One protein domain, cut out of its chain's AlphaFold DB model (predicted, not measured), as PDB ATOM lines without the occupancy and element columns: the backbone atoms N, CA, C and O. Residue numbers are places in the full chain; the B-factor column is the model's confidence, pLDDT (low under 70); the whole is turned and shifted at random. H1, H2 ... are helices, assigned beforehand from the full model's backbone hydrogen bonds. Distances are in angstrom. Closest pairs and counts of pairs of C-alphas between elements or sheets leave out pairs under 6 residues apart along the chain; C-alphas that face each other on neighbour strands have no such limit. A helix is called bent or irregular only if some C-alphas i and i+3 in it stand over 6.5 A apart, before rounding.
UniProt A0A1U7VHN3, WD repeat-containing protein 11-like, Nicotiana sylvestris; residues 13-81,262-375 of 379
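This is residues 13 to 81 and 262 to 375 of the 379 residues of the protein "WD repeat-containing protein 11-like" of Nicotiana sylvestris (UniProt A0A1U7VHN3). Four helices, H6, H7, H8 and H9, run back and forth in a zigzag, and the helical hairpin of H4 and H5a packs on H7 and H9, with H9 at the core. The longest helix, H11, crosses the first part of H9 and reaches away to H1, from where H1, H2 and H3 run round toward H4 and leave a gap between H11 and H4. The printed part has 183 residues with eleven named helices, H1 to H11 in chain order, and no named strand; the class is all helix. The whole is compact, with a radius of gyration of the C-alphas of 18.1 A, and spans 54 by 43 by 31 A.

H11, residues 351 to 373, touches H9, residues 309 to 328, at a steep tilt of 55 degrees, opposite ways; the closest C-alphas are those of Pro 309 and Tyr 360, 5.0 A apart. With residues 364 to 372 alone H11 touches H1, residues 13 to 19, at a shallow tilt of 11 degrees, the same way, closest at Leu 16 and Val 368, whose C-alphas are 5.6 A apart. H2, residues 21 to 25, touches no helix and meets H1 only through their link. H3, residues 32 to 39, and H4, residues 46 to 57, are close but not clearly touching; their closest C-alphas, those of Tyr 38 and Phe 52, are 7.7 A apart. H5, residues 60 to 81, was assigned as one helix by its hydrogen bonds but is bent, with C-alphas 67 and 70 at 6.9 A; its arms H5a, residues 60 to 67, and H5b, residues 70 to 81, stand at a steep tilt of 39 degrees. H4 and H5a form a helical hairpin at 13 degrees, with the closest C-alphas, Ala 51 and Ala 63, 4.2 A apart. H4 touches H9 with residues 46 to 50 alone, closest at the C-alphas of Ala 47 and Ala 318, 5.5 A, at a shallow tilt of 34 degrees, only just short of steep. H5b touches H9 at a steep tilt of 49 degrees, closest at the C-alphas of Pro 70 and Ile 322, 6.2 A. H5b also touches H10, residues 338 to 341, closest at the C-alphas of Leu 80 and Leu 340, 7.3 A. H7, residues 283 to 293, touches H5a, closest at the C-alphas of Glu 62 and Trp 284, 5.7 A. It forms helical hairpins with H6, residues 263 to 280, at 5 degrees, closest C-alphas Ala 266 and Ala 293 at 4.4 A, and with H8, residues 296 to 305, at 19 degrees, closest C-alphas Leu 287 and Ala 299 at 5.4 A. H8 and H9 form another at 16 degrees, with the C-alphas of Leu 303 and Ala 312 closest at 5.8 A. Every O i to N i+4 pair is within hydrogen-bond range in H1 to H4, H5a, H5b, H6 to H9 and H11; H10 is too short for such a pair.

H1 begins at C-alpha 13, (-41.989, 5.959, -10.648). H11 measures 33.5 A from first to last C-alpha and ends at C-alpha 373, (-37.768, 12.335, 4.167). H9 measures 28.5 A from C-alpha 309, (-41.387, -7.427, -3.698). H6 measures 24.6 A, H5b 16.4 A and H4 16.1 A.

The C-alphas farthest apart, those of Glu 333 and Gln 375, are 56.6 A apart. Residues 82 to 261 are not printed, and C-alphas 81 and 262 are 14.4 A apart across the cut. Of the links that are printed whole, none is long. The mean pLDDT of the printed part is 83.4; residues 27 to 29, 331 to 349 and 374 to 375 are under 70.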
ATOM      1  N   PRO A  13     -43.270   5.713  -9.985       73.38
ATOM      2  CA  PRO A  13     -41.989   5.959 -10.648       73.38
ATOM      3  C   PRO A  13     -41.777   7.421 -11.061       73.38
ATOM      4  O   PRO A  13     -40.676   7.943 -10.908       73.38
ATOM      5  N   GLU A  14     -42.817   8.112 -11.537       79.00
ATOM      6  CA  GLU A  14     -42.719   9.539 -11.880       79.00
ATOM      7  C   GLU A  14     -42.478  10.402 -10.640       79.00
ATOM      8  O   GLU A  14     -41.676  11.337 -10.669       79.00
ATOM      9  N   MET A  15     -43.155  10.081  -9.539       79.12
ATOM     10  CA  MET A  15     -42.967  10.770  -8.267       79.12
ATOM     11  C   MET A  15     -41.562  10.525  -7.712       79.12
ATOM     12  O   MET A  15     -40.902  11.471  -7.295       79.12
ATOM     13  N   LEU A  16     -41.057   9.293  -7.805       79.00
ATOM     14  CA  LEU A  16     -39.688   8.948  -7.434       79.00
ATOM     15  C   LEU A  16     -38.660   9.737  -8.253       79.00
ATOM     16  O   LEU A  16     -37.725  10.298  -7.693       79.00
ATOM     17  N   LEU A  17     -38.845   9.819  -9.573       80.12
ATOM     18  CA  LEU A  17     -37.949  10.578 -10.449       80.12
ATOM     19  C   LEU A  17     -37.903  12.063 -10.078       80.12
ATOM     20  O   LEU A  17     -36.819  12.641 -10.095       80.12
ATOM     21  N   LYS A  18     -39.044  12.659  -9.706       83.44
ATOM     22  CA  LYS A  18     -39.104  14.046  -9.212       83.44
ATOM     23  C   LYS A  18     -38.356  14.217  -7.890       83.44
ATOM     24  O   LYS A  18     -37.641  15.197  -7.721       83.44
ATOM     25  N   VAL A  19     -38.497  13.263  -6.968       82.56
ATOM     26  CA  VAL A  19     -37.819  13.292  -5.660       82.56
ATOM     27  C   VAL A  19     -36.305  13.109  -5.797       82.56
ATOM     28  O   VAL A  19     -35.542  13.747  -5.083       82.56
ATOM     29  N   LEU A  20     -35.856  12.292  -6.752       79.69
ATOM     30  CA  LEU A  20     -34.436  12.052  -7.026       79.69
ATOM     31  C   LEU A  20     -33.789  13.130  -7.914       79.69
ATOM     32  O   LEU A  20     -32.579  13.099  -8.143       79.69
ATOM     33  N   GLU A  21     -34.560  14.081  -8.441       82.06
ATOM     34  CA  GLU A  21     -34.045  15.103  -9.353       82.06
ATOM     35  C   GLU A  21     -32.988  16.036  -8.722       82.06
ATOM     36  O   GLU A  21     -31.973  16.276  -9.383       82.06
ATOM     37  N   PRO A  22     -33.136  16.519  -7.469       79.00
ATOM     38  CA  PRO A  22     -32.103  17.305  -6.786       79.00
ATOM     39  C   PRO A  22     -30.780  16.539  -6.649       79.00
ATOM     40  O   PRO A  22     -29.745  17.009  -7.111       79.00
ATOM     41  N   TYR A  23     -30.844  15.298  -6.164       75.81
ATOM     42  CA  TYR A  23     -29.700  14.389  -6.034       75.81
ATOM     43  C   TYR A  23     -28.989  14.116  -7.369       75.81
ATOM     44  O   TYR A  23     -27.770  13.954  -7.420       75.81
ATOM     45  N   ARG A  24     -29.739  14.059  -8.481       75.06
ATOM     46  CA  ARG A  24     -29.157  13.911  -9.823       75.06
ATOM     47  C   ARG A  24     -28.409  15.173 -10.254       75.06
ATOM     48  O   ARG A  24     -27.342  15.051 -10.846       75.06
ATOM     49  N   ARG A  25     -28.957  16.366  -9.990       75.12
ATOM     50  CA  ARG A  25     -28.311  17.647 -10.340       75.12
ATOM     51  C   ARG A  25     -27.011  17.869  -9.570       75.12
ATOM     52  O   ARG A  25     -26.101  18.488 -10.105       75.12
ATOM     53  N   GLU A  26     -26.928  17.333  -8.359       72.75
ATOM     54  CA  GLU A  26     -25.735  17.371  -7.506       72.75
ATOM     55  C   GLU A  26     -24.709  16.273  -7.856       72.75
ATOM     56  O   GLU A  26     -23.618  16.244  -7.296       72.75
ATOM     57  N   GLY A  27     -25.013  15.393  -8.821       68.06
ATOM     58  CA  GLY A  27     -24.100  14.342  -9.284       68.06
ATOM     59  C   GLY A  27     -23.996  13.128  -8.352       68.06
ATOM     60  O   GLY A  27     -23.111  12.299  -8.530       68.06
ATOM     61  N   CYS A  28     -24.901  12.986  -7.381       67.62
ATOM     62  CA  CYS A  28     -24.779  12.006  -6.296       67.62
ATOM     63  C   CYS A  28     -25.262  10.584  -6.645       67.62
ATOM     64  O   CYS A  28     -25.095   9.679  -5.831       67.62
ATOM     65  N   ILE A  29     -25.908  10.372  -7.801       68.38
ATOM     66  CA  ILE A  29     -26.604   9.102  -8.105       68.38
ATOM     67  C   ILE A  29     -25.876   8.247  -9.154       68.38
ATOM     68  O   ILE A  29     -25.745   7.039  -8.973       68.38
ATOM     69  N   LEU A  30     -25.443   8.825 -10.278       71.62
ATOM     70  CA  LEU A  30     -24.828   8.077 -11.383       71.62
ATOM     71  C   LEU A  30     -23.661   8.859 -11.984       71.62
ATOM     72  O   LEU A  30     -23.803  10.040 -12.288       71.62
ATOM     73  N   ASN A  31     -22.549   8.166 -12.225       79.38
ATOM     74  CA  ASN A  31     -21.402   8.709 -12.948       79.38
ATOM     75  C   ASN A  31     -21.725   8.849 -14.447       79.38
ATOM     76  O   ASN A  31     -22.400   8.001 -15.030       79.38
ATOM     77  N   ASP A  32     -21.163   9.856 -15.120       80.50
ATOM     78  CA  ASP A  32     -21.386  10.079 -16.560       80.50
ATOM     79  C   ASP A  32     -21.053   8.854 -17.428       80.50
ATOM     80  O   ASP A  32     -21.687   8.609 -18.458       80.50
ATOM     81  N   GLU A  33     -20.068   8.056 -17.018       84.62
ATOM     82  CA  GLU A  33     -19.695   6.821 -17.707       84.62
ATOM     83  C   GLU A  33     -20.784   5.744 -17.607       84.62
ATOM     84  O   GLU A  33     -21.110   5.114 -18.616       84.62
ATOM     85  N   THR A  34     -21.403   5.558 -16.435       83.19
ATOM     86  CA  THR A  34     -22.468   4.558 -16.255       83.19
ATOM     87  C   THR A  34     -23.730   4.958 -17.009       83.19
ATOM     88  O   THR A  34     -24.382   4.098 -17.600       83.19
ATOM     89  N   VAL A  35     -24.026   6.261 -17.091       83.69
ATOM     90  CA  VAL A  35     -25.123   6.798 -17.913       83.69
ATOM     91  C   VAL A  35     -24.896   6.505 -19.397       83.69
ATOM     92  O   VAL A  35     -25.808   6.019 -20.068       83.69
ATOM     93  N   ARG A  36     -23.683   6.740 -19.920       86.50
ATOM     94  CA  ARG A  36     -23.347   6.423 -21.322       86.50
ATOM     95  C   ARG A  36     -23.474   4.929 -21.616       86.50
ATOM     96  O   ARG A  36     -24.021   4.561 -22.654       86.50
ATOM     97  N   LEU A  37     -22.990   4.078 -20.711       87.50
ATOM     98  CA  LEU A  37     -23.108   2.625 -20.852       87.50
ATOM     99  C   LEU A  37     -24.575   2.178 -20.845       87.50
ATOM    100  O   LEU A  37     -24.977   1.397 -21.707       87.50
ATOM    101  N   TYR A  38     -25.388   2.715 -19.933       86.81
ATOM    102  CA  TYR A  38     -26.811   2.393 -19.852       86.81
ATOM    103  C   TYR A  38     -27.599   2.874 -21.077       86.81
ATOM    104  O   TYR A  38     -28.477   2.159 -21.559       86.81
ATOM    105  N   ALA A  39     -27.258   4.039 -21.640       87.50
ATOM    106  CA  ALA A  39     -27.899   4.561 -22.849       87.50
ATOM    107  C   ALA A  39     -27.788   3.588 -24.039       87.50
ATOM    108  O   ALA A  39     -28.740   3.437 -24.798       87.50
ATOM    109  N   GLY A  40     -26.672   2.860 -24.164       88.06
ATOM    110  CA  GLY A  40     -26.497   1.816 -25.185       88.06
ATOM    111  C   GLY A  40     -27.216   0.488 -24.895       88.06
ATOM    112  O   GLY A  40     -27.172  -0.429 -25.721       88.06
ATOM    113  N   LEU A  41     -27.835   0.345 -23.720       87.94
ATOM    114  CA  LEU A  41     -28.517  -0.869 -23.254       87.94
ATOM    115  C   LEU A  41     -30.030  -0.695 -23.100       87.94
ATOM    116  O   LEU A  41     -30.727  -1.697 -22.940       87.94
ATOM    117  N   VAL A  42     -30.544   0.537 -23.152       85.44
ATOM    118  CA  VAL A  42     -31.943   0.836 -22.811       85.44
ATOM    119  C   VAL A  42     -32.943   0.079 -23.694       85.44
ATOM    120  O   VAL A  42     -34.009  -0.304 -23.210       85.44
ATOM    121  N   ASP A  43     -32.552  -0.223 -24.934       84.38
ATOM    122  CA  ASP A  43     -33.375  -0.907 -25.938       84.38
ATOM    123  C   ASP A  43     -33.227  -2.442 -25.933       84.38
ATOM    124  O   ASP A  43     -33.910  -3.128 -26.688       84.38
ATOM    125  N   LYS A  44     -32.352  -3.022 -25.094       81.94
ATOM    126  CA  LYS A  44     -32.008  -4.464 -25.119       81.94
ATOM    127  C   LYS A  44     -32.889  -5.356 -24.220       81.94
ATOM    128  O   LYS A  44     -32.491  -6.473 -23.894       81.94
ATOM    129  N   GLY A  45     -34.067  -4.869 -23.824       85.81
ATOM    130  CA  GLY A  45     -35.045  -5.581 -22.984       85.81
ATOM    131  C   GLY A  45     -34.800  -5.473 -21.471       85.81
ATOM    132  O   GLY A  45     -33.717  -5.095 -21.016       85.81
ATOM    133  N   SER A  46     -35.814  -5.781 -20.651       87.88
ATOM    134  CA  SER A  46     -35.741  -5.619 -19.186       87.88
ATOM    135  C   SER A  46     -34.679  -6.481 -18.513       87.88
ATOM    136  O   SER A  46     -33.954  -5.957 -17.676       87.88
ATOM    137  N   ALA A  47     -34.514  -7.746 -18.907       90.56
ATOM    138  CA  ALA A  47     -33.539  -8.648 -18.288       90.56
ATOM    139  C   ALA A  47     -32.095  -8.118 -18.389       90.56
ATOM    140  O   ALA A  47     -31.339  -8.178 -17.424       90.56
ATOM    141  N   VAL A  48     -31.717  -7.521 -19.527       91.06
ATOM    142  CA  VAL A  48     -30.389  -6.906 -19.702       91.06
ATOM    143  C   VAL A  48     -30.244  -5.650 -18.843       91.06
ATOM    144  O   VAL A  48     -29.188  -5.430 -18.249       91.06
ATOM    145  N   ARG A  49     -31.306  -4.842 -18.731       91.31
ATOM    146  CA  ARG A  49     -31.322  -3.658 -17.855       91.31
ATOM    147  C   ARG A  49     -31.207  -4.044 -16.377       91.31
ATOM    148  O   ARG A  49     -30.443  -3.410 -15.655       91.31
ATOM    149  N   PHE A  50     -31.894  -5.104 -15.948       92.81
ATOM    150  CA  PHE A  50     -31.798  -5.641 -14.588       92.81
ATOM    151  C   PHE A  50     -30.408  -6.217 -14.309       92.81
ATOM    152  O   PHE A  50     -29.819  -5.896 -13.283       92.81
ATOM    153  N   ALA A  51     -29.824  -6.961 -15.253       93.38
ATOM    154  CA  ALA A  51     -28.453  -7.452 -15.131       93.38
ATOM    155  C   ALA A  51     -27.433  -6.316 -14.962       93.38
ATOM    156  O   ALA A  51     -26.520  -6.422 -14.147       93.38
ATOM    157  N   PHE A  52     -27.591  -5.227 -15.719       91.75
ATOM    158  CA  PHE A  52     -26.728  -4.053 -15.606       91.75
ATOM    159  C   PHE A  52     -26.876  -3.366 -14.245       91.75
ATOM    160  O   PHE A  52     -25.872  -3.054 -13.610       91.75
ATOM    161  N   ALA A  53     -28.112  -3.167 -13.775       90.31
ATOM    162  CA  ALA A  53     -28.367  -2.587 -12.459       90.31
ATOM    163  C   ALA A  53     -27.771  -3.453 -11.336       90.31
ATOM    164  O   ALA A  53     -27.062  -2.935 -10.476       90.31
ATOM    165  N   ALA A  54     -27.971  -4.771 -11.400       92.75
ATOM    166  CA  ALA A  54     -27.414  -5.727 -10.452       92.75
ATOM    167  C   ALA A  54     -25.878  -5.752 -10.456       92.75
ATOM    168  O   ALA A  54     -25.262  -5.850  -9.405       92.75
ATOM    169  N   ALA A  55     -25.240  -5.605 -11.621       90.81
ATOM    170  CA  ALA A  55     -23.780  -5.569 -11.714       90.81
ATOM    171  C   ALA A  55     -23.154  -4.323 -11.060       90.81
ATOM    172  O   ALA A  55     -21.986  -4.365 -10.682       90.81
ATOM    173  N   ILE A  56     -23.904  -3.221 -10.955       87.25
ATOM    174  CA  ILE A  56     -23.424  -1.958 -10.373       87.25
ATOM    175  C   ILE A  56     -23.812  -1.838  -8.897       87.25
ATOM    176  O   ILE A  56     -22.994  -1.408  -8.088       87.25
ATOM    177  N   PHE A  57     -25.053  -2.188  -8.556       86.44
ATOM    178  CA  PHE A  57     -25.650  -1.909  -7.246       86.44
ATOM    179  C   PHE A  57     -26.009  -3.160  -6.440       86.44
ATOM    180  O   PHE A  57     -26.254  -3.049  -5.242       86.44
ATOM    181  N   GLY A  58     -26.089  -4.317  -7.094       86.75
ATOM    182  CA  GLY A  58     -26.521  -5.576  -6.497       86.75
ATOM    183  C   GLY A  58     -25.381  -6.580  -6.373       86.75
ATOM    184  O   GLY A  58     -24.224  -6.231  -6.133       86.75
ATOM    185  N   GLU A  59     -25.723  -7.855  -6.539       90.00
ATOM    186  CA  GLU A  59     -24.778  -8.963  -6.414       90.00
ATOM    187  C   GLU A  59     -24.382  -9.560  -7.778       90.00
ATOM    188  O   GLU A  59     -25.185  -9.608  -8.714       90.00
ATOM    189  N   PRO A  60     -23.169 -10.129  -7.915       91.19
ATOM    190  CA  PRO A  60     -22.748 -10.755  -9.171       91.19
ATOM    191  C   PRO A  60     -23.628 -11.955  -9.563       91.19
ATOM    192  O   PRO A  60     -23.832 -12.214 -10.750       91.19
ATOM    193  N   MET A  61     -24.174 -12.679  -8.579       90.94
ATOM    194  CA  MET A  61     -25.084 -13.807  -8.819       90.94
ATOM    195  C   MET A  61     -26.450 -13.355  -9.337       90.94
ATOM    196  O   MET A  61     -27.034 -14.036 -10.179       90.94
ATOM    197  N   GLU A  62     -26.925 -12.193  -8.892       94.38
ATOM    198  CA  GLU A  62     -28.123 -11.554  -9.428       94.38
ATOM    199  C   GLU A  62     -27.926 -11.178 -10.901       94.38
ATOM    200  O   GLU A  62     -28.735 -11.532 -11.760       94.38
ATOM    201  N   ALA A  63     -26.807 -10.521 -11.221       93.88
ATOM    202  CA  ALA A  63     -26.493 -10.146 -12.597       93.88
ATOM    203  C   ALA A  63     -26.422 -11.377 -13.519       93.88
ATOM    204  O   ALA A  63     -26.966 -11.373 -14.627       93.88
ATOM    205  N   LEU A  64     -25.796 -12.459 -13.046       94.31
ATOM    206  CA  LEU A  64     -25.709 -13.722 -13.776       94.31
ATOM    207  C   LEU A  64     -27.086 -14.359 -13.997       94.31
ATOM    208  O   LEU A  64     -27.359 -14.835 -15.100       94.31
ATOM    209  N   PHE A  65     -27.963 -14.333 -12.992       95.38
ATOM    210  CA  PHE A  65     -29.338 -14.810 -13.118       95.38
ATOM    211  C   PHE A  65     -30.092 -14.073 -14.233       95.38
ATOM    212  O   PHE A  65     -30.620 -14.714 -15.149       95.38
ATOM    213  N   TRP A  66     -30.079 -12.738 -14.215       95.25
ATOM    214  CA  TRP A  66     -30.777 -11.927 -15.214       95.25
ATOM    215  C   TRP A  66     -30.253 -12.153 -16.640       95.25
ATOM    216  O   TRP A  66     -31.041 -12.210 -17.583       95.25
ATOM    217  N   LEU A  67     -28.943 -12.367 -16.812       93.31
ATOM    218  CA  LEU A  67     -28.351 -12.696 -18.117       93.31
ATOM    219  C   LEU A  67     -28.747 -14.090 -18.630       93.31
ATOM    220  O   LEU A  67     -28.830 -14.307 -19.842       93.31
ATOM    221  N   GLN A  68     -28.959 -15.051 -17.729       93.19
ATOM    222  CA  GLN A  68     -29.297 -16.430 -18.086       93.19
ATOM    223  C   GLN A  68     -30.796 -16.638 -18.328       93.19
ATOM    224  O   GLN A  68     -31.162 -17.502 -19.129       93.19
ATOM    225  N   LEU A  69     -31.650 -15.835 -17.689       93.06
ATOM    226  CA  LEU A  69     -33.106 -15.975 -17.725       93.06
ATOM    227  C   LEU A  69     -33.694 -16.035 -19.156       93.06
ATOM    228  O   LEU A  69     -34.417 -16.995 -19.436       93.06
ATOM    229  N   PRO A  70     -33.350 -15.132 -20.104       91.44
ATOM    230  CA  PRO A  70     -33.863 -15.214 -21.476       91.44
ATOM    231  C   PRO A  70     -33.475 -16.506 -22.191       91.44
ATOM    232  O   PRO A  70     -34.295 -17.118 -22.872       91.44
ATOM    233  N   ARG A  71     -32.230 -16.964 -22.011       91.00
ATOM    234  CA  ARG A  71     -31.739 -18.197 -22.644       91.00
ATOM    235  C   ARG A  71     -32.479 -19.420 -22.112       91.00
ATOM    236  O   ARG A  71     -32.875 -20.277 -22.901       91.00
ATOM    237  N   ALA A  72     -32.678 -19.486 -20.797       89.94
ATOM    238  CA  ALA A  72     -33.376 -20.588 -20.148       89.94
ATOM    239  C   ALA A  72     -34.855 -20.652 -20.565       89.94
ATOM    240  O   ALA A  72     -35.335 -21.717 -20.960       89.94
ATOM    241  N   LEU A  73     -35.553 -19.511 -20.559       88.25
ATOM    242  CA  LEU A  73     -36.955 -19.433 -20.974       88.25
ATOM    243  C   LEU A  73     -37.129 -19.766 -22.458       88.25
ATOM    244  O   LEU A  73     -37.974 -20.593 -22.793       88.25
ATOM    245  N   ASN A  74     -36.301 -19.206 -23.344       87.75
ATOM    246  CA  ASN A  74     -36.366 -19.513 -24.776       87.75
ATOM    247  C   ASN A  74     -36.108 -20.998 -25.052       87.75
ATOM    248  O   ASN A  74     -36.811 -21.610 -25.856       87.75
ATOM    249  N   TYR A  75     -35.140 -21.616 -24.369       86.88
ATOM    250  CA  TYR A  75     -34.908 -23.058 -24.479       86.88
ATOM    251  C   TYR A  75     -36.130 -23.875 -24.038       86.88
ATOM    252  O   TYR A  75     -36.535 -24.822 -24.717       86.88
ATOM    253  N   TRP A  76     -36.744 -23.498 -22.917       83.50
ATOM    254  CA  TRP A  76     -37.926 -24.175 -22.395       83.50
ATOM    255  C   TRP A  76     -39.137 -24.036 -23.330       83.50
ATOM    256  O   TRP A  76     -39.776 -25.042 -23.648       83.50
ATOM    257  N   MET A  77     -39.397 -22.833 -23.851       83.12
ATOM    258  CA  MET A  77     -40.485 -22.568 -24.799       83.12
ATOM    259  C   MET A  77     -40.289 -23.314 -26.126       83.12
ATOM    260  O   MET A  77     -41.217 -23.975 -26.589       83.12
ATOM    261  N   ASN A  78     -39.068 -23.334 -26.672       83.44
ATOM    262  CA  ASN A  78     -38.726 -24.131 -27.858       83.44
ATOM    263  C   ASN A  78     -38.994 -25.630 -27.652       83.44
ATOM    264  O   ASN A  78     -39.389 -26.354 -28.564       83.44
ATOM    265  N   ARG A  79     -38.785 -26.136 -26.434       81.75
ATOM    266  CA  ARG A  79     -39.062 -27.538 -26.108       81.75
ATOM    267  C   ARG A  79     -40.560 -27.828 -25.966       81.75
ATOM    268  O   ARG A  79     -40.959 -28.983 -26.119       81.75
ATOM    269  N   LEU A  80     -41.379 -26.828 -25.642       75.00
ATOM    270  CA  LEU A  80     -42.836 -26.957 -25.607       75.00
ATOM    271  C   LEU A  80     -43.444 -26.948 -27.010       75.00
ATOM    272  O   LEU A  80     -44.348 -27.740 -27.267       75.00
ATOM    273  N   THR A  81     -42.929 -26.112 -27.912       70.69
ATOM    274  CA  THR A  81     -43.402 -26.014 -29.302       70.69
ATOM    275  C   THR A  81     -42.988 -27.225 -30.133       70.69
ATOM    276  O   THR A  81     -43.810 -27.803 -30.835       70.69
ATOM    277  N   GLY A 262     -36.869 -34.769 -18.947       84.69
ATOM    278  CA  GLY A 262     -38.181 -34.198 -18.640       84.69
ATOM    279  C   GLY A 262     -38.384 -34.008 -17.139       84.69
ATOM    280  O   GLY A 262     -37.586 -33.316 -16.513       84.69
ATOM    281  N   THR A 263     -39.452 -34.591 -16.595       87.69
ATOM    282  CA  THR A 263     -39.885 -34.389 -15.203       87.69
ATOM    283  C   THR A 263     -38.880 -34.908 -14.188       87.69
ATOM    284  O   THR A 263     -38.709 -34.292 -13.142       87.69
ATOM    285  N   ASP A 264     -38.186 -36.004 -14.488       89.69
ATOM    286  CA  ASP A 264     -37.278 -36.618 -13.515       89.69
ATOM    287  C   ASP A 264     -35.999 -35.798 -13.348       89.69
ATOM    288  O   ASP A 264     -35.547 -35.594 -12.226       89.69
ATOM    289  N   TYR A 265     -35.491 -35.214 -14.439       92.38
ATOM    290  CA  TYR A 265     -34.406 -34.233 -14.366       92.38
ATOM    291  C   TYR A 265     -34.826 -32.982 -13.580       92.38
ATOM    292  O   TYR A 265     -34.107 -32.532 -12.689       92.38
ATOM    293  N   ALA A 266     -36.028 -32.461 -13.854       91.94
ATOM    294  CA  ALA A 266     -36.558 -31.290 -13.157       91.94
ATOM    295  C   ALA A 266     -36.706 -31.529 -11.644       91.94
ATOM    296  O   ALA A 266     -36.360 -30.654 -10.859       91.94
ATOM    297  N   ARG A 267     -37.143 -32.722 -11.218       93.94
ATOM    298  CA  ARG A 267     -37.248 -33.091  -9.793       93.94
ATOM    299  C   ARG A 267     -35.900 -33.073  -9.074       93.94
ATOM    300  O   ARG A 267     -35.830 -32.599  -7.943       93.94
ATOM    301  N   VAL A 268     -34.836 -33.557  -9.721       95.81
ATOM    302  CA  VAL A 268     -33.476 -33.526  -9.153       95.81
ATOM    303  C   VAL A 268     -33.031 -32.077  -8.938       95.81
ATOM    304  O   VAL A 268     -32.592 -31.732  -7.839       95.81
ATOM    305  N   LEU A 269     -33.210 -31.212  -9.941       95.38
ATOM    306  CA  LEU A 269     -32.879 -29.788  -9.827       95.38
ATOM    307  C   LEU A 269     -33.739 -29.062  -8.788       95.38
ATOM    308  O   LEU A 269     -33.211 -28.258  -8.026       95.38
ATOM    309  N   LEU A 270     -35.036 -29.371  -8.713       95.25
ATOM    310  CA  LEU A 270     -35.960 -28.769  -7.752       95.25
ATOM    311  C   LEU A 270     -35.534 -29.058  -6.309       95.25
ATOM    312  O   LEU A 270     -35.476 -28.149  -5.482       95.25
ATOM    313  N   ARG A 271     -35.175 -30.311  -6.012       96.06
ATOM    314  CA  ARG A 271     -34.677 -30.697  -4.686       96.06
ATOM    315  C   ARG A 271     -33.367 -29.982  -4.345       96.06
ATOM    316  O   ARG A 271     -33.178 -29.560  -3.206       96.06
ATOM    317  N   TRP A 272     -32.481 -29.802  -5.328       96.88
ATOM    318  CA  TRP A 272     -31.255 -29.026  -5.135       96.88
ATOM    319  C   TRP A 272     -31.551 -27.542  -4.875       96.88
ATOM    320  O   TRP A 272     -30.991 -26.968  -3.945       96.88
ATOM    321  N   ALA A 273     -32.474 -26.937  -5.627       96.50
ATOM    322  CA  ALA A 273     -32.895 -25.550  -5.430       96.50
ATOM    323  C   ALA A 273     -33.439 -25.318  -4.012       96.50
ATOM    324  O   ALA A 273     -33.053 -24.356  -3.347       96.50
ATOM    325  N   GLN A 274     -34.270 -26.240  -3.518       95.31
ATOM    326  CA  GLN A 274     -34.785 -26.206  -2.150       95.31
ATOM    327  C   GLN A 274     -33.660 -26.291  -1.115       95.31
ATOM    328  O   GLN A 274     -33.677 -25.531  -0.149       95.31
ATOM    329  N   HIS A 275     -32.670 -27.165  -1.312       95.62
ATOM    330  CA  HIS A 275     -31.517 -27.243  -0.415       95.62
ATOM    331  C   HIS A 275     -30.704 -25.941  -0.406       95.62
ATOM    332  O   HIS A 275     -30.412 -25.410   0.660       95.62
ATOM    333  N   VAL A 276     -30.397 -25.380  -1.579       95.31
ATOM    334  CA  VAL A 276     -29.658 -24.113  -1.692       95.31
ATOM    335  C   VAL A 276     -30.409 -22.968  -1.003       95.31
ATOM    336  O   VAL A 276     -29.800 -22.169  -0.296       95.31
ATOM    337  N   LEU A 277     -31.736 -22.911  -1.142       93.94
ATOM    338  CA  LEU A 277     -32.554 -21.880  -0.502       93.94
ATOM    339  C   LEU A 277     -32.555 -21.992   1.033       93.94
ATOM    340  O   LEU A 277     -32.383 -20.988   1.720       93.94
ATOM    341  N   HIS A 278     -32.755 -23.198   1.575       93.38
ATOM    342  CA  HIS A 278     -32.941 -23.396   3.018       93.38
ATOM    343  C   HIS A 278     -31.636 -23.592   3.793       93.38
ATOM    344  O   HIS A 278     -31.585 -23.247   4.969       93.38
ATOM    345  N   SER A 279     -30.614 -24.185   3.175       92.44
ATOM    346  CA  SER A 279     -29.356 -24.542   3.842       92.44
ATOM    347  C   SER A 279     -28.220 -23.576   3.517       92.44
ATOM    348  O   SER A 279     -27.453 -23.233   4.408       92.44
ATOM    349  N   GLU A 280     -28.100 -23.130   2.264       90.50
ATOM    350  CA  GLU A 280     -27.045 -22.182   1.869       90.50
ATOM    351  C   GLU A 280     -27.502 -20.719   1.930       90.50
ATOM    352  O   GLU A 280     -26.671 -19.817   1.842       90.50
ATOM    353  N   HIS A 281     -28.812 -20.474   2.047       91.19
ATOM    354  CA  HIS A 281     -29.428 -19.143   2.043       91.19
ATOM    355  C   HIS A 281     -29.067 -18.283   0.818       91.19
ATOM    356  O   HIS A 281     -29.111 -17.057   0.871       91.19
ATOM    357  N   ASN A 282     -28.739 -18.918  -0.312       92.44
ATOM    358  CA  ASN A 282     -28.386 -18.226  -1.548       92.44
ATOM    359  C   ASN A 282     -29.587 -18.180  -2.500       92.44
ATOM    360  O   ASN A 282     -29.819 -19.102  -3.290       92.44
ATOM    361  N   ILE A 283     -30.358 -17.092  -2.422       93.56
ATOM    362  CA  ILE A 283     -31.598 -16.941  -3.188       93.56
ATOM    363  C   ILE A 283     -31.357 -16.946  -4.701       93.56
ATOM    364  O   ILE A 283     -32.053 -17.654  -5.422       93.56
ATOM    365  N   TRP A 284     -30.331 -16.251  -5.192       94.25
ATOM    366  CA  TRP A 284     -30.046 -16.155  -6.625       94.25
ATOM    367  C   TRP A 284     -29.654 -17.498  -7.229       94.25
ATOM    368  O   TRP A 284     -30.152 -17.881  -8.288       94.25
ATOM    369  N   ARG A 285     -28.819 -18.269  -6.527       93.88
ATOM    370  CA  ARG A 285     -28.465 -19.627  -6.951       93.88
ATOM    371  C   ARG A 285     -29.685 -20.551  -6.945       93.88
ATOM    372  O   ARG A 285     -29.845 -21.338  -7.879       93.88
ATOM    373  N   ALA A 286     -30.560 -20.436  -5.945       95.38
ATOM    374  CA  ALA A 286     -31.814 -21.184  -5.916       95.38
ATOM    375  C   ALA A 286     -32.729 -20.806  -7.094       95.38
ATOM    376  O   ALA A 286     -33.254 -21.695  -7.759       95.38
ATOM    377  N   LEU A 287     -32.861 -19.514  -7.418       94.50
ATOM    378  CA  LEU A 287     -33.652 -19.031  -8.558       94.50
ATOM    379  C   LEU A 287     -33.131 -19.552  -9.897       94.50
ATOM    380  O   LEU A 287     -33.928 -19.996 -10.723       94.50
ATOM    381  N   ILE A 288     -31.810 -19.573 -10.098       94.38
ATOM    382  CA  ILE A 288     -31.196 -20.173 -11.293       94.38
ATOM    383  C   ILE A 288     -31.617 -21.643 -11.428       94.38
ATOM    384  O   ILE A 288     -32.015 -22.076 -12.510       94.38
ATOM    385  N   LEU A 289     -31.577 -22.409 -10.332       94.62
ATOM    386  CA  LEU A 289     -31.962 -23.822 -10.326       94.62
ATOM    387  C   LEU A 289     -33.470 -24.026 -10.547       94.62
ATOM    388  O   LEU A 289     -33.848 -24.908 -11.318       94.62
ATOM    389  N   TYR A 290     -34.329 -23.200  -9.939       94.31
ATOM    390  CA  TYR A 290     -35.777 -23.242 -10.170       94.31
ATOM    391  C   TYR A 290     -36.126 -22.948 -11.634       94.31
ATOM    392  O   TYR A 290     -36.871 -23.704 -12.257       94.31
ATOM    393  N   VAL A 291     -35.532 -21.906 -12.223       92.69
ATOM    394  CA  VAL A 291     -35.733 -21.572 -13.641       92.69
ATOM    395  C   VAL A 291     -35.200 -22.683 -14.548       92.69
ATOM    396  O   VAL A 291     -35.884 -23.070 -15.494       92.69
ATOM    397  N   ALA A 292     -34.034 -23.262 -14.244       91.25
ATOM    398  CA  ALA A 292     -33.490 -24.396 -14.995       91.25
ATOM    399  C   ALA A 292     -34.398 -25.641 -14.936       91.25
ATOM    400  O   ALA A 292     -34.517 -26.369 -15.923       91.25
ATOM    401  N   ALA A 293     -35.079 -25.866 -13.808       90.75
ATOM    402  CA  ALA A 293     -36.081 -26.920 -13.655       90.75
ATOM    403  C   ALA A 293     -37.414 -26.607 -14.371       90.75
ATOM    404  O   ALA A 293     -38.243 -27.505 -14.534       90.75
ATOM    405  N   GLY A 294     -37.632 -25.363 -14.815       88.56
ATOM    406  CA  GLY A 294     -38.917 -24.877 -15.334       88.56
ATOM    407  C   GLY A 294     -39.962 -24.610 -14.241       88.56
ATOM    408  O   GLY A 294     -41.152 -24.545 -14.542       88.56
ATOM    409  N   ALA A 295     -39.524 -24.477 -12.990       89.31
ATOM    410  CA  ALA A 295     -40.324 -24.300 -11.779       89.31
ATOM    411  C   ALA A 295     -40.456 -22.804 -11.420       89.31
ATOM    412  O   ALA A 295     -39.937 -22.323 -10.411       89.31
ATOM    413  N   LEU A 296     -41.089 -22.027 -12.310       90.00
ATOM    414  CA  LEU A 296     -41.303 -20.582 -12.120       90.00
ATOM    415  C   LEU A 296     -42.174 -20.232 -10.891       90.00
ATOM    416  O   LEU A 296     -41.861 -19.239 -10.229       90.00
ATOM    417  N   PRO A 297     -43.226 -21.003 -10.544       88.38
ATOM    418  CA  PRO A 297     -44.013 -20.753  -9.334       88.38
ATOM    419  C   PRO A 297     -43.179 -20.866  -8.055       88.38
ATOM    420  O   PRO A 297     -43.288 -20.035  -7.158       88.38
ATOM    421  N   GLU A 298     -42.296 -21.859  -7.979       90.81
ATOM    422  CA  GLU A 298     -41.419 -22.082  -6.834       90.81
ATOM    423  C   GLU A 298     -40.356 -20.983  -6.714       90.81
ATOM    424  O   GLU A 298     -40.042 -20.553  -5.603       90.81
ATOM    425  N   ALA A 299     -39.869 -20.459  -7.844       92.50
ATOM    426  CA  ALA A 299     -39.025 -19.264  -7.868       92.50
ATOM    427  C   ALA A 299     -39.751 -18.038  -7.278       92.50
ATOM    428  O   ALA A 299     -39.194 -17.328  -6.440       92.50
ATOM    429  N   LEU A 300     -41.019 -17.815  -7.650       89.94
ATOM    430  CA  LEU A 300     -41.833 -16.747  -7.062       89.94
ATOM    431  C   LEU A 300     -42.104 -16.952  -5.572       89.94
ATOM    432  O   LEU A 300     -42.030 -15.997  -4.795       89.94
ATOM    433  N   ALA A 301     -42.410 -18.181  -5.160       90.44
ATOM    434  CA  ALA A 301     -42.630 -18.511  -3.760       90.44
ATOM    435  C   ALA A 301     -41.371 -18.236  -2.921       90.44
ATOM    436  O   ALA A 301     -41.477 -17.689  -1.822       90.44
ATOM    437  N   ALA A 302     -40.182 -18.533  -3.459       92.12
ATOM    438  CA  ALA A 302     -38.910 -18.210  -2.819       92.12
ATOM    439  C   ALA A 302     -38.722 -16.692  -2.638       92.12
ATOM    440  O   ALA A 302     -38.377 -16.248  -1.542       92.12
ATOM    441  N   LEU A 303     -39.023 -15.887  -3.666       91.06
ATOM    442  CA  LEU A 303     -38.955 -14.418  -3.591       91.06
ATOM    443  C   LEU A 303     -39.945 -13.833  -2.576       91.06
ATOM    444  O   LEU A 303     -39.610 -12.909  -1.832       91.06
ATOM    445  N   ARG A 304     -41.156 -14.399  -2.498       88.00
ATOM    446  CA  ARG A 304     -42.153 -14.022  -1.487       88.00
ATOM    447  C   ARG A 304     -41.674 -14.355  -0.077       88.00
ATOM    448  O   ARG A 304     -41.786 -13.514   0.810       88.00
ATOM    449  N   GLY A 305     -41.131 -15.555   0.123       87.38
ATOM    450  CA  GLY A 305     -40.562 -15.979   1.404       87.38
ATOM    451  C   GLY A 305     -39.414 -15.077   1.866       87.38
ATOM    452  O   GLY A 305     -39.306 -14.788   3.054       87.38
ATOM    453  N   ALA A 306     -38.620 -14.566   0.923       89.00
ATOM    454  CA  ALA A 306     -37.543 -13.614   1.182       89.00
ATOM    455  C   ALA A 306     -38.004 -12.152   1.353       89.00
ATOM    456  O   ALA A 306     -37.173 -11.289   1.619       89.00
ATOM    457  N   GLN A 307     -39.304 -11.860   1.209       87.50
ATOM    458  CA  GLN A 307     -39.873 -10.509   1.291       87.50
ATOM    459  C   GLN A 307     -39.206  -9.496   0.335       87.50
ATOM    460  O   GLN A 307     -39.019  -8.335   0.694       87.50
ATOM    461  N   GLN A 308     -38.881  -9.920  -0.894       87.19
ATOM    462  CA  GLN A 308     -38.326  -9.056  -1.948       87.19
ATOM    463  C   GLN A 308     -39.387  -8.735  -3.025       87.19
ATOM    464  O   GLN A 308     -39.434  -9.395  -4.072       87.19
ATOM    465  N   PRO A 309     -40.293  -7.763  -2.778       83.19
ATOM    466  CA  PRO A 309     -41.387  -7.427  -3.698       83.19
ATOM    467  C   PRO A 309     -40.908  -6.877  -5.039       83.19
ATOM    468  O   PRO A 309     -41.509  -7.145  -6.075       83.19
ATOM    469  N   ASP A 310     -39.844  -6.085  -5.003       85.94
ATOM    470  CA  ASP A 310     -39.196  -5.476  -6.155       85.94
ATOM    471  C   ASP A 310     -38.646  -6.535  -7.107       85.94
ATOM    472  O   ASP A 310     -38.964  -6.532  -8.294       85.94
ATOM    473  N   THR A 311     -37.910  -7.501  -6.569       90.06
ATOM    474  CA  THR A 311     -37.325  -8.598  -7.338       90.06
ATOM    475  C   THR A 311     -38.401  -9.518  -7.900       90.06
ATOM    476  O   THR A 311     -38.330  -9.908  -9.066       90.06
ATOM    477  N   ALA A 312     -39.448  -9.814  -7.124       89.50
ATOM    478  CA  ALA A 312     -40.600 -10.572  -7.606       89.50
ATOM    479  C   ALA A 312     -41.310  -9.865  -8.773       89.50
ATOM    480  O   ALA A 312     -41.624 -10.500  -9.782       89.50
ATOM    481  N   ALA A 313     -41.509  -8.548  -8.678       87.00
ATOM    482  CA  ALA A 313     -42.082  -7.752  -9.757       87.00
ATOM    483  C   ALA A 313     -41.177  -7.738 -11.002       87.00
ATOM    484  O   ALA A 313     -41.658  -8.001 -12.107       87.00
ATOM    485  N   MET A 314     -39.869  -7.508 -10.832       89.69
ATOM    486  CA  MET A 314     -38.882  -7.557 -11.921       89.69
ATOM    487  C   MET A 314     -38.864  -8.926 -12.608       89.69
ATOM    488  O   MET A 314     -38.841  -8.997 -13.837       89.69
ATOM    489  N   PHE A 315     -38.951 -10.015 -11.841       90.94
ATOM    490  CA  PHE A 315     -38.966 -11.375 -12.374       90.94
ATOM    491  C   PHE A 315     -40.187 -11.632 -13.260       90.94
ATOM    492  O   PHE A 315     -40.042 -12.140 -14.374       90.94
ATOM    493  N   ILE A 316     -41.381 -11.224 -12.817       88.12
ATOM    494  CA  ILE A 316     -42.615 -11.366 -13.603       88.12
ATOM    495  C   ILE A 316     -42.546 -10.511 -14.871       88.12
ATOM    496  O   ILE A 316     -42.908 -10.992 -15.947       88.12
ATOM    497  N   LEU A 317     -42.070  -9.264 -14.767       86.62
ATOM    498  CA  LEU A 317     -41.902  -8.372 -15.920       86.62
ATOM    499  C   LEU A 317     -40.960  -8.978 -16.962       86.62
ATOM    500  O   LEU A 317     -41.335  -9.066 -18.131       86.62
ATOM    501  N   ALA A 318     -39.782  -9.445 -16.538       89.94
ATOM    502  CA  ALA A 318     -38.807 -10.061 -17.430       89.94
ATOM    503  C   ALA A 318     -39.376 -11.308 -18.112       89.94
ATOM    504  O   ALA A 318     -39.304 -11.425 -19.334       89.94
ATOM    505  N   CYS A 319     -39.999 -12.214 -17.350       88.69
ATOM    506  CA  CYS A 319     -40.588 -13.431 -17.909       88.69
ATOM    507  C   CYS A 319     -41.671 -13.126 -18.955       88.69
ATOM    508  O   CYS A 319     -41.718 -13.782 -19.993       88.69
ATOM    509  N   ARG A 320     -42.520 -12.121 -18.703       84.50
ATOM    510  CA  ARG A 320     -43.575 -11.698 -19.634       84.50
ATOM    511  C   ARG A 320     -43.025 -11.048 -20.892       84.50
ATOM    512  O   ARG A 320     -43.515 -11.346 -21.975       84.50
ATOM    513  N   GLU A 321     -42.028 -10.176 -20.764       86.88
ATOM    514  CA  GLU A 321     -41.398  -9.544 -21.923       86.88
ATOM    515  C   GLU A 321     -40.766 -10.606 -22.830       86.88
ATOM    516  O   GLU A 321     -41.101 -10.660 -24.011       86.88
ATOM    517  N   ILE A 322     -39.973 -11.519 -22.260       87.50
ATOM    518  CA  ILE A 322     -39.322 -12.622 -22.989       87.50
ATOM    519  C   ILE A 322     -40.360 -13.528 -23.664       87.50
ATOM    520  O   ILE A 322     -40.198 -13.923 -24.817       87.50
ATOM    521  N   HIS A 323     -41.452 -13.849 -22.967       83.75
ATOM    522  CA  HIS A 323     -42.545 -14.643 -23.526       83.75
ATOM    523  C   HIS A 323     -43.263 -13.932 -24.671       83.75
ATOM    524  O   HIS A 323     -43.530 -14.548 -25.699       83.75
ATOM    525  N   SER A 324     -43.528 -12.632 -24.530       82.81
ATOM    526  CA  SER A 324     -44.161 -11.831 -25.581       82.81
ATOM    527  C   SER A 324     -43.270 -11.693 -26.818       82.81
ATOM    528  O   SER A 324     -43.761 -11.812 -27.940       82.81
ATOM    529  N   GLU A 325     -41.961 -11.520 -26.619       85.19
ATOM    530  CA  GLU A 325     -40.965 -11.478 -27.686       85.19
ATOM    531  C   GLU A 325     -40.934 -12.820 -28.425       85.19
ATOM    532  O   GLU A 325     -41.090 -12.860 -29.646       85.19
ATOM    533  N   TYR A 326     -40.878 -13.930 -27.684       83.19
ATOM    534  CA  TYR A 326     -40.957 -15.272 -28.253       83.19
ATOM    535  C   TYR A 326     -42.249 -15.478 -29.058       83.19
ATOM    536  O   TYR A 326     -42.188 -15.848 -30.227       83.19
ATOM    537  N   LEU A 327     -43.422 -15.155 -28.500       81.06
ATOM    538  CA  LEU A 327     -44.712 -15.275 -29.196       81.06
ATOM    539  C   LEU A 327     -44.831 -14.388 -30.439       81.06
ATOM    540  O   LEU A 327     -45.606 -14.710 -31.337       81.06
ATOM    541  N   SER A 328     -44.132 -13.253 -30.483       81.50
ATOM    542  CA  SER A 328     -44.079 -12.396 -31.673       81.50
ATOM    543  C   SER A 328     -43.168 -12.943 -32.770       81.50
ATOM    544  O   SER A 328     -43.363 -12.610 -33.934       81.50
ATOM    545  N   SER A 329     -42.214 -13.807 -32.410       80.19
ATOM    546  CA  SER A 329     -41.325 -14.492 -33.355       80.19
ATOM    547  C   SER A 329     -41.920 -15.769 -33.969       80.19
ATOM    548  O   SER A 329     -41.303 -16.348 -34.860       80.19
ATOM    549  N   LEU A 330     -43.093 -16.219 -33.500       75.06
ATOM    550  CA  LEU A 330     -43.774 -17.427 -33.979       75.06
ATOM    551  C   LEU A 330     -44.866 -17.122 -35.014       75.06
ATOM    552  O   LEU A 330     -45.585 -16.132 -34.887       75.06
ATOM    553  N   ASP A 331     -45.044 -18.041 -35.969       69.81
ATOM    554  CA  ASP A 331     -46.131 -18.014 -36.957       69.81
ATOM    555  C   ASP A 331     -47.520 -18.143 -36.296       69.81
ATOM    556  O   ASP A 331     -47.688 -18.839 -35.288       69.81
ATOM    557  N   ASP A 332     -48.539 -17.506 -36.887       61.84
ATOM    558  CA  ASP A 332     -49.879 -17.343 -36.296       61.84
ATOM    559  C   ASP A 332     -50.609 -18.662 -35.954       61.84
ATOM    560  O   ASP A 332     -51.414 -18.682 -35.023       61.84
ATOM    561  N   GLU A 333     -50.289 -19.786 -36.608       59.41
ATOM    562  CA  GLU A 333     -50.891 -21.103 -36.318       59.41
ATOM    563  C   GLU A 333     -50.421 -21.728 -34.988       59.41
ATOM    564  O   GLU A 333     -51.140 -22.523 -34.383       59.41
ATOM    565  N   LEU A 334     -49.231 -21.369 -34.489       56.59
ATOM    566  CA  LEU A 334     -48.692 -21.887 -33.220       56.59
ATOM    567  C   LEU A 334     -49.110 -21.041 -32.005       56.59
ATOM    568  O   LEU A 334     -48.972 -21.484 -30.860       56.59
ATOM    569  N   ARG A 335     -49.639 -19.834 -32.246       55.50
ATOM    570  CA  ARG A 335     -50.032 -18.860 -31.213       55.50
ATOM    571  C   ARG A 335     -51.318 -19.252 -30.477       55.50
ATOM    572  O   ARG A 335     -51.554 -18.754 -29.382       55.50
ATOM    573  N   SER A 336     -52.115 -20.167 -31.032       52.16
ATOM    574  CA  SER A 336     -53.396 -20.626 -30.469       52.16
ATOM    575  C   SER A 336     -53.293 -21.862 -29.564       52.16
ATOM    576  O   SER A 336     -54.315 -22.405 -29.148       52.16
ATOM    577  N   SER A 337     -52.086 -22.358 -29.273       55.72
ATOM    578  CA  SER A 337     -51.908 -23.480 -28.344       55.72
ATOM    579  C   SER A 337     -52.022 -23.003 -26.892       55.72
ATOM    580  O   SER A 337     -51.126 -22.320 -26.396       55.72
ATOM    581  N   ASP A 338     -53.065 -23.434 -26.174       54.47
ATOM    582  CA  ASP A 338     -53.309 -23.116 -24.749       54.47
ATOM    583  C   ASP A 338     -52.102 -23.385 -23.826       54.47
ATOM    584  O   ASP A 338     -51.961 -22.766 -22.768       54.47
ATOM    585  N   LYS A 339     -51.207 -24.301 -24.226       53.38
ATOM    586  CA  LYS A 339     -49.975 -24.651 -23.496       53.38
ATOM    587  C   LYS A 339     -48.854 -23.619 -23.646       53.38
ATOM    588  O   LYS A 339     -47.957 -23.596 -22.812       53.38
ATOM    589  N   LEU A 340     -48.871 -22.833 -24.722       54.25
ATOM    590  CA  LEU A 340     -47.890 -21.782 -24.999       54.25
ATOM    591  C   LEU A 340     -48.381 -20.417 -24.506       54.25
ATOM    592  O   LEU A 340     -47.567 -19.575 -24.146       54.25
ATOM    593  N   VAL A 341     -49.700 -20.214 -24.470       51.44
ATOM    594  CA  VAL A 341     -50.339 -18.957 -24.049       51.44
ATOM    595  C   VAL A 341     -50.253 -18.753 -22.532       51.44
ATOM    596  O   VAL A 341     -50.066 -17.628 -22.075       51.44
ATOM    597  N   ASN A 342     -50.310 -19.832 -21.746       57.00
ATOM    598  CA  ASN A 342     -50.244 -19.768 -20.289       57.00
ATOM    599  C   ASN A 342     -48.831 -20.078 -19.794       57.00
ATOM    600  O   ASN A 342     -48.418 -21.240 -19.738       57.00
ATOM    601  N   LEU A 343     -48.083 -19.043 -19.414       62.16
ATOM    602  CA  LEU A 343     -46.813 -19.227 -18.723       62.16
ATOM    603  C   LEU A 343     -47.116 -19.897 -17.377       62.16
ATOM    604  O   LEU A 343     -47.698 -19.259 -16.504       62.16
ATOM    605  N   LEU A 344     -46.787 -21.187 -17.243       58.47
ATOM    606  CA  LEU A 344     -47.085 -22.052 -16.090       58.47
ATOM    607  C   LEU A 344     -46.885 -21.321 -14.741       58.47
ATOM    608  O   LEU A 344     -45.779 -21.250 -14.213       58.47
ATOM    609  N   GLY A 345     -47.981 -20.761 -14.212       60.59
ATOM    610  CA  GLY A 345     -48.079 -20.066 -12.924       60.59
ATOM    611  C   GLY A 345     -47.784 -18.556 -12.888       60.59
ATOM    612  O   GLY A 345     -47.996 -17.955 -11.839       60.59
ATOM    613  N   LEU A 346     -47.382 -17.912 -13.995       66.31
ATOM    614  CA  LEU A 346     -47.199 -16.442 -14.081       66.31
ATOM    615  C   LEU A 346     -48.350 -15.709 -14.796       66.31
ATOM    616  O   LEU A 346     -48.211 -14.549 -15.214       66.31
ATOM    617  N   ASN A 347     -49.498 -16.374 -14.927       68.69
ATOM    618  CA  ASN A 347     -50.690 -15.797 -15.535       68.69
ATOM    619  C   ASN A 347     -51.114 -14.506 -14.813       68.69
ATOM    620  O   ASN A 347     -51.020 -14.431 -13.587       68.69
ATOM    621  N   PRO A 348     -51.594 -13.486 -15.546       63.31
ATOM    622  CA  PRO A 348     -52.062 -12.235 -14.947       63.31
ATOM    623  C   PRO A 348     -53.236 -12.424 -13.985       63.31
ATOM    624  O   PRO A 348     -53.403 -11.608 -13.090       63.31
ATOM    625  N   GLU A 349     -53.989 -13.512 -14.132       63.62
ATOM    626  CA  GLU A 349     -55.111 -13.885 -13.264       63.62
ATOM    627  C   GLU A 349     -54.694 -14.752 -12.065       63.62
ATOM    628  O   GLU A 349     -55.525 -15.088 -11.228       63.62
ATOM    629  N   SER A 350     -53.415 -15.137 -11.966       74.25
ATOM    630  CA  SER A 350     -52.920 -15.902 -10.820       74.25
ATOM    631  C   SER A 350     -52.962 -15.037  -9.559       74.25
ATOM    632  O   SER A 350     -52.390 -13.942  -9.540       74.25
ATOM    633  N   GLU A 351     -53.585 -15.544  -8.491       74.94
ATOM    634  CA  GLU A 351     -53.614 -14.894  -7.170       74.94
ATOM    635  C   GLU A 351     -52.205 -14.499  -6.710       74.94
ATOM    636  O   GLU A 351     -51.991 -13.409  -6.180       74.94
ATOM    637  N   ASP A 352     -51.217 -15.348  -7.007       74.88
ATOM    638  CA  ASP A 352     -49.828 -15.124  -6.636       74.88
ATOM    639  C   ASP A 352     -49.202 -13.907  -7.317       74.88
ATOM    640  O   ASP A 352     -48.403 -13.196  -6.704       74.88
ATOM    641  N   VAL A 353     -49.563 -13.661  -8.576       78.31
ATOM    642  CA  VAL A 353     -49.045 -12.537  -9.362       78.31
ATOM    643  C   VAL A 353     -49.737 -11.237  -8.962       78.31
ATOM    644  O   VAL A 353     -49.075 -10.205  -8.832       78.31
ATOM    645  N   THR A 354     -51.044 -11.293  -8.698       79.19
ATOM    646  CA  THR A 354     -51.813 -10.156  -8.176       79.19
ATOM    647  C   THR A 354     -51.271  -9.709  -6.818       79.19
ATOM    648  O   THR A 354     -50.976  -8.527  -6.637       79.19
ATOM    649  N   ALA A 355     -51.010 -10.654  -5.907       80.31
ATOM    650  CA  ALA A 355     -50.434 -10.367  -4.594       80.31
ATOM    651  C   ALA A 355     -49.048  -9.702  -4.685       80.31
ATOM    652  O   ALA A 355     -48.756  -8.766  -3.938       80.31
ATOM    653  N   VAL A 356     -48.193 -10.141  -5.621       82.56
ATOM    654  CA  VAL A 356     -46.897  -9.482  -5.871       82.56
ATOM    655  C   VAL A 356     -47.100  -8.048  -6.361       82.56
ATOM    656  O   VAL A 356     -46.413  -7.146  -5.887       82.56
ATOM    657  N   GLY A 357     -48.053  -7.818  -7.268       80.38
ATOM    658  CA  GLY A 357     -48.369  -6.481  -7.773       80.38
ATOM    659  C   GLY A 357     -48.841  -5.519  -6.681       80.38
ATOM    660  O   GLY A 357     -48.362  -4.386  -6.610       80.38
ATOM    661  N   GLU A 358     -49.728  -5.974  -5.797       81.62
ATOM    662  CA  GLU A 358     -50.215  -5.183  -4.661       81.62
ATOM    663  C   GLU A 358     -49.099  -4.867  -3.662       81.62
ATOM    664  O   GLU A 358     -48.919  -3.709  -3.270       81.62
ATOM    665  N   TYR A 359     -48.317  -5.880  -3.278       81.88
ATOM    666  CA  TYR A 359     -47.230  -5.718  -2.316       81.88
ATOM    667  C   TYR A 359     -46.113  -4.820  -2.869       81.88
ATOM    668  O   TYR A 359     -45.617  -3.936  -2.166       81.88
ATOM    669  N   TYR A 360     -45.784  -4.956  -4.156       83.38
ATOM    670  CA  TYR A 360     -44.858  -4.055  -4.838       83.38
ATOM    671  C   TYR A 360     -45.389  -2.619  -4.913       83.38
ATOM    672  O   TYR A 360     -44.638  -1.684  -4.648       83.38
ATOM    673  N   GLY A 361     -46.685  -2.416  -5.176       81.44
ATOM    674  CA  GLY A 361     -47.301  -1.084  -5.143       81.44
ATOM    675  C   GLY A 361     -47.217  -0.411  -3.765       81.44
ATOM    676  O   GLY A 361     -46.948   0.788  -3.664       81.44
ATOM    677  N   GLN A 362     -47.385  -1.175  -2.682       82.44
ATOM    678  CA  GLN A 362     -47.184  -0.669  -1.318       82.44
ATOM    679  C   GLN A 362     -45.716  -0.316  -1.050       82.44
ATOM    680  O   GLN A 362     -45.427   0.753  -0.506       82.44
ATOM    681  N   TYR A 363     -44.793  -1.187  -1.465       83.38
ATOM    682  CA  TYR A 363     -43.355  -0.951  -1.360       83.38
ATOM    683  C   TYR A 363     -42.936   0.327  -2.093       83.38
ATOM    684  O   TYR A 363     -42.270   1.180  -1.512       83.38
ATOM    685  N   GLN A 364     -43.405   0.510  -3.327       82.69
ATOM    686  CA  GLN A 364     -43.183   1.703  -4.139       82.69
ATOM    687  C   GLN A 364     -43.593   2.989  -3.402       82.69
ATOM    688  O   GLN A 364     -42.806   3.932  -3.313       82.69
ATOM    689  N   ARG A 365     -44.802   3.028  -2.824       82.38
ATOM    690  CA  ARG A 365     -45.281   4.195  -2.059       82.38
ATOM    691  C   ARG A 365     -44.408   4.470  -0.837       82.38
ATOM    692  O   ARG A 365     -44.032   5.615  -0.600       82.38
ATOM    693  N   LYS A 366     -44.045   3.422  -0.089       84.50
ATOM    694  CA  LYS A 366     -43.146   3.535   1.068       84.50
ATOM    695  C   LYS A 366     -41.774   4.079   0.664       84.50
ATOM    696  O   LYS A 366     -41.229   4.919   1.372       84.50
ATOM    697  N   LEU A 367     -41.239   3.628  -0.467       83.44
ATOM    698  CA  LEU A 367     -39.943   4.063  -0.975       83.44
ATOM    699  C   LEU A 367     -39.952   5.554  -1.335       83.44
ATOM    700  O   LEU A 367     -39.030   6.268  -0.958       83.44
ATOM    701  N   VAL A 368     -41.022   6.056  -1.961       82.25
ATOM    702  CA  VAL A 368     -41.149   7.503  -2.214       82.25
ATOM    703  C   VAL A 368     -41.185   8.311  -0.922       82.25
ATOM    704  O   VAL A 368     -40.520   9.341  -0.851       82.25
ATOM    705  N   HIS A 369     -41.920   7.858   0.098       83.62
ATOM    706  CA  HIS A 369     -41.924   8.537   1.397       83.62
ATOM    707  C   HIS A 369     -40.520   8.597   2.011       83.62
ATOM    708  O   HIS A 369     -40.083   9.669   2.408       83.62
ATOM    709  N   LEU A 370     -39.774   7.488   1.990       83.81
ATOM    710  CA  LEU A 370     -38.395   7.458   2.487       83.81
ATOM    711  C   LEU A 370     -37.477   8.434   1.738       83.81
ATOM    712  O   LEU A 370     -36.688   9.129   2.371       83.81
ATOM    713  N   CYS A 371     -37.589   8.513   0.410       77.38
ATOM    714  CA  CYS A 371     -36.790   9.441  -0.390       77.38
ATOM    715  C   CYS A 371     -37.189  10.915  -0.184       77.38
ATOM    716  O   CYS A 371     -36.351  11.793  -0.349       77.38
ATOM    717  N   MET A 372     -38.452  11.196   0.153       79.00
ATOM    718  CA  MET A 372     -38.914  12.549   0.502       79.00
ATOM    719  C   MET A 372     -38.383  13.001   1.868       79.00
ATOM    720  O   MET A 372     -38.129  14.188   2.059       79.00
ATOM    721  N   ASP A 373     -38.226  12.062   2.802       77.56
ATOM    722  CA  ASP A 373     -37.768  12.335   4.167       77.56
ATOM    723  C   ASP A 373     -36.232  12.424   4.274       77.56
ATOM    724  O   ASP A 373     -35.705  13.028   5.212       77.56
ATOM    725  N   SER A 374     -35.489  11.845   3.324       67.81
ATOM    726  CA  SER A 374     -34.035  12.002   3.243       67.81
ATOM    727  C   SER A 374     -33.661  13.389   2.713       67.81
ATOM    728  O   SER A 374     -34.181  13.827   1.693       67.81
ATOM    729  N   GLN A 375     -32.727  14.076   3.375       65.19
ATOM    730  CA  GLN A 375     -32.103  15.283   2.826       65.19
ATOM    731  C   GLN A 375     -30.958  14.889   1.877       65.19
ATOM    732  O   GLN A 375     -30.306  13.865   2.115       65.19
TER     733      GLN A 375